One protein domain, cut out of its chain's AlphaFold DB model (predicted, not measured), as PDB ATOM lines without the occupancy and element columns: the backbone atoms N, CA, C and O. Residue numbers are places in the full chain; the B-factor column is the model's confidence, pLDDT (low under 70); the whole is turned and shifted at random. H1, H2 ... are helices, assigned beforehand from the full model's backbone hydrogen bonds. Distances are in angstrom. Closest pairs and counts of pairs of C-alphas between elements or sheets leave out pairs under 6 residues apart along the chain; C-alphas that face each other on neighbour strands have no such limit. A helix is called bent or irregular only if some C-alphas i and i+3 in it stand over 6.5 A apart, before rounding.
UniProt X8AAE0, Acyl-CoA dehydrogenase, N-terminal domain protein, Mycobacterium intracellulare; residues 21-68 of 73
ATOM      1  N   VAL A  21     -38.449  31.780  -8.484       92.75
ATOM      2  CA  VAL A  21     -39.863  32.078  -8.753       92.75
ATOM      3  C   VAL A  21     -40.092  33.583  -8.890       92.75
ATOM      4  O   VAL A  21     -40.802  34.012  -9.797       92.75
ATOM      5  N   ARG A  22     -39.486  34.405  -8.029       93.56
ATOM      6  CA  ARG A  22     -39.644  35.868  -8.086       93.56
ATOM      7  C   ARG A  22     -39.038  36.487  -9.342       93.56
ATOM      8  O   ARG A  22     -39.614  37.429  -9.871       93.56
ATOM      9  N   GLN A  23     -37.885  35.991  -9.779       92.50
ATOM     10  CA  GLN A  23     -37.141  36.572 -10.896       92.50
ATOM     11  C   GLN A  23     -37.631  36.065 -12.253       92.50
ATOM     12  O   GLN A  23     -37.742  36.854 -13.187       92.50
ATOM     13  N   THR A  24     -37.955  34.775 -12.358       89.56
ATOM     14  CA  THR A  24     -38.240  34.129 -13.646       89.56
ATOM     15  C   THR A  24     -39.718  33.795 -13.816       89.56
ATOM     16  O   THR A  24     -40.277  34.013 -14.885       89.56
ATOM     17  N   VAL A  25     -40.388  33.277 -12.782       89.38
ATOM     18  CA  VAL A  25     -41.770  32.778 -12.919       89.38
ATOM     19  C   VAL A  25     -42.787  33.912 -12.821       89.38
ATOM     20  O   VAL A  25     -43.614  34.067 -13.713       89.38
ATOM     21  N   ALA A  26     -42.726  34.725 -11.763       92.62
ATOM     22  CA  ALA A  26     -43.733  35.749 -11.482       92.62
ATOM     23  C   ALA A  26     -43.919  36.780 -12.616       92.62
ATOM     24  O   ALA A  26     -45.069  37.074 -12.934       92.62
ATOM     25  N   PRO A  27     -42.860  37.293 -13.279       92.75
ATOM     26  CA  PRO A  27     -43.029  38.257 -14.371       92.75
ATOM     27  C   PRO A  27     -43.622  37.652 -15.650       92.75
ATOM     28  O   PRO A  27     -44.261  38.359 -16.424       92.75
ATOM     29  N   ASN A  28     -43.402  36.357 -15.888       90.25
ATOM     30  CA  ASN A  28     -43.786  35.687 -17.133       90.25
ATOM     31  C   ASN A  28     -45.095  34.887 -17.015       90.25
ATOM     32  O   ASN A  28     -45.694  34.536 -18.032       90.25
ATOM     33  N   HIS A  29     -45.561  34.639 -15.786       89.31
ATOM     34  CA  HIS A  29     -46.739  33.828 -15.477       89.31
ATOM     35  C   HIS A  29     -47.979  34.236 -16.282       89.31
ATOM     36  O   HIS A  29     -48.597  33.393 -16.924       89.31
ATOM     37  N   GLU A  30     -48.318  35.528 -16.299       90.56
ATOM     38  CA  GLU A  30     -49.505  36.015 -17.013       90.56
ATOM     39  C   GLU A  30     -49.421  35.790 -18.527       90.56
ATOM     40  O   GLU A  30     -50.445  35.596 -19.178       90.56
ATOM     41  N   SER A  31     -48.217  35.820 -19.114       90.12
ATOM     42  CA  SER A  31     -48.058  35.513 -20.540       90.12
ATOM     43  C   SER A  31     -48.294  34.037 -20.801       90.12
ATOM     44  O   SER A  31     -49.075  33.699 -21.681       90.12
ATOM     45  N   TRP A  32     -47.695  33.159 -19.997       92.06
ATOM     46  CA  TRP A  32     -47.870  31.715 -20.147       92.06
ATOM     47  C   TRP A  32     -49.313  31.268 -19.934       92.06
ATOM     48  O   TRP A  32     -49.777  30.352 -20.607       92.06
ATOM     49  N   GLU A  33     -50.033  31.926 -19.024       90.12
ATOM     50  CA  GLU A  33     -51.455  31.675 -18.803       90.12
ATOM     51  C   GLU A  33     -52.292  32.061 -20.031       90.12
ATOM     52  O   GLU A  33     -53.139  31.279 -20.461       90.12
ATOM     53  N   ARG A  34     -52.014  33.217 -20.651       90.88
ATOM     54  CA  ARG A  34     -52.680  33.630 -21.899       90.88
ATOM     55  C   ARG A  34     -52.335  32.729 -23.080       90.88
ATOM     56  O   ARG A  34     -53.213  32.404 -23.872       90.88
ATOM     57  N   ASP A  35     -51.070  32.344 -23.195       91.12
ATOM     58  CA  ASP A  35     -50.557  31.554 -24.315       91.12
ATOM     59  C   ASP A  35     -50.877  30.055 -24.157       91.12
ATOM     60  O   ASP A  35     -50.715  29.279 -25.099       91.12
ATOM     61  N   GLY A  36     -51.325  29.630 -22.967       90.88
ATOM     62  CA  GLY A  36     -51.650  28.239 -22.643       90.88
ATOM     63  C   GLY A  36     -50.438  27.302 -22.633       90.88
ATOM     64  O   GLY A  36     -50.599  26.082 -22.664       90.88
ATOM     65  N   GLN A  37     -49.224  27.852 -22.612       88.56
ATOM     66  CA  GLN A  37     -47.977  27.101 -22.699       88.56
ATOM     67  C   GLN A  37     -46.877  27.763 -21.874       88.56
ATOM     68  O   GLN A  37     -46.805  28.984 -21.763       88.56
ATOM     69  N   TRP A  38     -45.993  26.943 -21.311       86.12
ATOM     70  CA  TRP A  38     -44.805  27.428 -20.615       86.12
ATOM     71  C   TRP A  38     -43.633  27.532 -21.583       86.12
ATOM     72  O   TRP A  38     -43.491  26.710 -22.492       86.12
ATOM     73  N   ASP A  39     -42.756  28.504 -21.349       87.69
ATOM     74  CA  ASP A  39     -41.509  28.595 -22.101       87.69
ATOM     75  C   ASP A  39     -40.577  27.426 -21.735       87.69
ATOM     76  O   ASP A  39     -40.366  27.090 -20.569       87.69
ATOM     77  N   ARG A  40     -39.975  26.801 -22.749       86.62
ATOM     78  CA  ARG A  40     -38.963  25.757 -22.574       86.62
ATOM     79  C   ARG A  40     -37.702  26.289 -21.887       86.62
ATOM     80  O   ARG A  40     -37.025  25.520 -21.204       86.62
ATOM     81  N   SER A  41     -37.390  27.575 -22.059       86.50
ATOM     82  CA  SER A  41     -36.252  28.238 -21.412       86.50
ATOM     83  C   SER A  41     -36.325  28.136 -19.882       86.50
ATOM     84  O   SER A  41     -35.309  27.837 -19.251       86.50
ATOM     85  N   LEU A  42     -37.533  28.219 -19.307       88.94
ATOM     86  CA  LEU A  42     -37.792  28.078 -17.871       88.94
ATOM     87  C   LEU A  42     -37.213  26.775 -17.311       88.94
ATOM     88  O   LEU A  42     -36.529  26.769 -16.288       88.94
ATOM     89  N   PHE A  43     -37.470  25.659 -17.993       85.88
ATOM     90  CA  PHE A  43     -37.006  24.345 -17.550       85.88
ATOM     91  C   PHE A  43     -35.493  24.182 -17.710       85.88
ATOM     92  O   PHE A  43     -34.855  23.512 -16.902       85.88
ATOM     93  N   ILE A  44     -34.903  24.809 -18.729       86.75
ATOM     94  CA  ILE A  44     -33.451  24.792 -18.931       86.75
ATOM     95  C   ILE A  44     -32.758  25.564 -17.801       86.75
ATOM     96  O   ILE A  44     -31.767  25.085 -17.252       86.75
ATOM     97  N   GLU A  45     -33.275  26.733 -17.428       86.94
ATOM     98  CA  GLU A  45     -32.737  27.531 -16.323       86.94
ATOM     99  C   GLU A  45     -32.913  26.835 -14.971       86.94
ATOM    100  O   GLU A  45     -31.948  26.710 -14.217       86.94
ATOM    101  N   ALA A  46     -34.101  26.290 -14.702       86.69
ATOM    102  CA  ALA A  46     -34.361  25.528 -13.484       86.69
ATOM    103  C   ALA A  46     -33.442  24.296 -13.365       86.69
ATOM    104  O   ALA A  46     -32.951  23.990 -12.279       86.69
ATOM    105  N   GLY A  47     -33.160  23.613 -14.480       84.62
ATOM    106  CA  GLY A  47     -32.210  22.500 -14.523       84.62
ATOM    107  C   GLY A  47     -30.778  22.925 -14.192       84.62
ATOM    108  O   GLY A  47     -30.122  22.272 -13.386       84.62
ATOM    109  N   LYS A  48     -30.306  24.054 -14.739       82.75
ATOM    110  CA  LYS A  48     -28.971  24.606 -14.425       82.75
ATOM    111  C   LYS A  48     -28.811  24.979 -12.951       82.75
ATOM    112  O   LYS A  48     -27.709  24.890 -12.424       82.75
ATOM    113  N   LEU A  49     -29.896  25.391 -12.299       82.50
ATOM    114  CA  LEU A  49     -29.925  25.720 -10.872       82.50
ATOM    115  C   LEU A  49     -30.086  24.486  -9.967       82.50
ATOM    116  O   LEU A  49     -30.166  24.635  -8.751       82.50
ATOM    117  N   GLY A  50     -30.169  23.275 -10.532       81.38
ATOM    118  CA  GLY A  50     -30.399  22.049  -9.763       81.38
ATOM    119  C   GLY A  50     -31.795  21.976  -9.132       81.38
ATOM    120  O   GLY A  50     -32.018  21.190  -8.216       81.38
ATOM    121  N   LEU A  51     -32.747  22.790  -9.602       82.88
ATOM    122  CA  LEU A  51     -34.131  22.788  -9.109       82.88
ATOM    123  C   LEU A  51     -34.952  21.631  -9.687       82.88
ATOM    124  O   LEU A  51     -35.986  21.257  -9.134       82.88
ATOM    125  N   LEU A  52     -34.495  21.061 -10.803       78.88
ATOM    126  CA  LEU A  52     -35.093  19.898 -11.447       78.88
ATOM    127  C   LEU A  52     -34.218  18.665 -11.222       78.88
ATOM    128  O   LEU A  52     -32.995  18.756 -11.207       78.88
ATOM    129  N   GLY A  53     -34.849  17.498 -11.078       65.50
ATOM    130  CA  GLY A  53     -34.120  16.236 -10.929       65.50
ATOM    131  C   GLY A  53     -33.431  16.073  -9.573       65.50
ATOM    132  O   GLY A  53     -32.386  15.444  -9.500       65.50
ATOM    133  N   PHE A  54     -34.012  16.595  -8.488       60.47
ATOM    134  CA  PHE A  54     -33.466  16.493  -7.123       60.47
ATOM    135  C   PHE A  54     -33.240  15.050  -6.632       60.47
ATOM    136  O   PHE A  54     -32.422  14.830  -5.748       60.47
ATOM    137  N   SER A  55     -33.928  14.065  -7.211       54.69
ATOM    138  CA  SER A  55     -33.740  12.630  -6.949       54.69
ATOM    139  C   SER A  55     -32.757  11.944  -7.908       54.69
ATOM    140  O   SER A  55     -32.525  10.740  -7.793       54.69
ATOM    141  N   VAL A  56     -32.201  12.681  -8.872       50.97
ATOM    142  CA  VAL A  56     -31.224  12.161  -9.827       50.97
ATOM    143  C   VAL A  56     -29.842  12.172  -9.159       50.97
ATOM    144  O   VAL A  56     -29.427  13.203  -8.625       50.97
ATOM    145  N   PRO A  57     -29.116  11.042  -9.162       51.53
ATOM    146  CA  PRO A  57     -27.759  10.978  -8.631       51.53
ATOM    147  C   PRO A  57     -26.809  12.004  -9.275       51.53
ATOM    148  O   PRO A  57     -26.930  12.297 -10.467       51.53
ATOM    149  N   GLU A  58     -25.803  12.478  -8.530       54.03
ATOM    150  CA  GLU A  58     -24.834  13.490  -9.007       54.03
ATOM    151  C   GLU A  58     -24.132  13.100 -10.309       54.03
ATOM    152  O   GLU A  58     -23.924  13.935 -11.187       54.03
ATOM    153  N   HIS A  59     -23.840  11.809 -10.491       52.97
ATOM    154  CA  HIS A  59     -23.167  11.294 -11.685       52.97
ATOM    155  C   HIS A  59     -23.995  11.415 -12.979       52.97
ATOM    156  O   HIS A  59     -23.458  11.202 -14.063       52.97
ATOM    157  N   LEU A  60     -25.284  11.753 -12.880       54.50
ATOM    158  CA  LEU A  60     -26.180  11.995 -14.015       54.50
ATOM    159  C   LEU A  60     -26.611  13.468 -14.119       54.50
ATOM    160  O   LEU A  60     -27.508  13.783 -14.899       54.50
ATOM    161  N   GLY A  61     -25.984  14.371 -13.353       50.25
ATOM    162  CA  GLY A  61     -26.255  15.812 -13.396       50.25
ATOM    163  C   GLY A  61     -27.376  16.297 -12.470       50.25
ATOM    164  O   GLY A  61     -27.879  17.398 -12.675       50.25
ATOM    165  N   GLY A  62     -27.781  15.502 -11.472       54.25
ATOM    166  CA  GLY A  62     -28.671  15.953 -10.394       54.25
ATOM    167  C   GLY A  62     -27.905  16.513  -9.183       54.25
ATOM    168  O   GLY A  62     -26.711  16.259  -9.048       54.25
ATOM    169  N   PRO A  63     -28.556  17.255  -8.271       52.78
ATOM    170  CA  PRO A  63     -27.900  17.914  -7.134       52.78
ATOM    171  C   PRO A  63     -27.543  16.973  -5.964       52.78
ATOM    172  O   PRO A  63     -27.221  17.455  -4.885       52.78
ATOM    173  N   GLY A  64     -27.638  15.647  -6.127       53.75
ATOM    174  CA  GLY A  64     -27.129  14.703  -5.122       53.75
ATOM    175  C   GLY A  64     -27.908  14.616  -3.813       53.75
ATOM    176  O   GLY A  64     -27.368  14.153  -2.808       53.75
ATOM    177  N   TRP A  65     -29.178  15.030  -3.791       51.22
ATOM    178  CA  TRP A  65     -29.952  15.053  -2.554       51.22
ATOM    179  C   TRP A  65     -30.270  13.633  -2.062       51.22
ATOM    180  O   TRP A  65     -31.163  12.951  -2.568       51.22
ATOM    181  N   THR A  66     -29.572  13.188  -1.017       50.03
ATOM    182  CA  THR A  66     -29.928  11.958  -0.301       50.03
ATOM    183  C   THR A  66     -31.116  12.244   0.613       50.03
ATOM    184  O   THR A  66     -30.965  12.751   1.722       50.03
ATOM    185  N   THR A  67     -32.332  11.894   0.181       43.38
ATOM    186  CA  THR A  67     -33.437  11.725   1.130       43.38
ATOM    187  C   THR A  67     -33.119  10.482   1.950       43.38
ATOM    188  O   THR A  67     -33.165   9.372   1.421       43.38
ATOM    189  N   SER A  68     -32.751  10.645   3.218       45.28
ATOM    190  CA  SER A  68     -32.530   9.544   4.158       45.28
ATOM    191  C   SER A  68     -33.842   8.792   4.421       45.28
ATOM    192  O   SER A  68     -34.509   8.966   5.434       45.28
TER     193      SER A  68
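What this domain is: This is residues 21 to 68 of the 73 residues of the protein "Acyl-CoA dehydrogenase, N-terminal domain protein" of Mycobacterium intracellulare (UniProt X8AAE0). A loose, elongated shape: an irregular helix, H1, turns through a tight link into a shorter helix, H2, which folds back loosely and only partly alongside it, and a long stretch without named elements, residues 49 to 68, follows at the far end of H2. The printed part has 48 residues with two named helices, H1 then H2, no named strand, and the class all helix. It is loose, with a radius of gyration of the C-alphas of 13.5 A, and its outline is a rod spanning 39 by 17 by 15 A.

How they stand to each other: Begin with the longest helix, H1, residues 21 to 35, and look from it to H2, residues 40 to 48. The two are close but not clearly touching, with 2 pairs of C-alphas within 8 A. The closest C-alphas are those of Thr 24 and Leu 42, 7.4 A apart. Their lines stand at a shallow tilt of 22 degrees, and they run opposite ways. In H2 every O i to N i+4 pair is within hydrogen-bond range, while in H1 6 of 11 are.

Where its parts are: Find C-alpha 21 at (-39.863, 32.078, -8.753); from there H1 runs 18.9 A to C-alpha 35 at (-50.557, 31.554, -24.315). H1 is irregular: C-alphas 27 and 30 are 7.3 A apart, and its line is a rough one. H2 runs 12.9 A from C-alpha 40 to C-alpha 48 at (-28.971, 24.606, -14.425).

The domain as a whole: The C-alphas farthest apart are those of Arg 34 and Ser 68, at 40.8 A. The printed part has no cut, and the link from H1 to H2, 4 residues, is tight. Look at the B-factor column: the mean pLDDT of the printed part is 76.4, and residues 53 to 68 of this model are under 70.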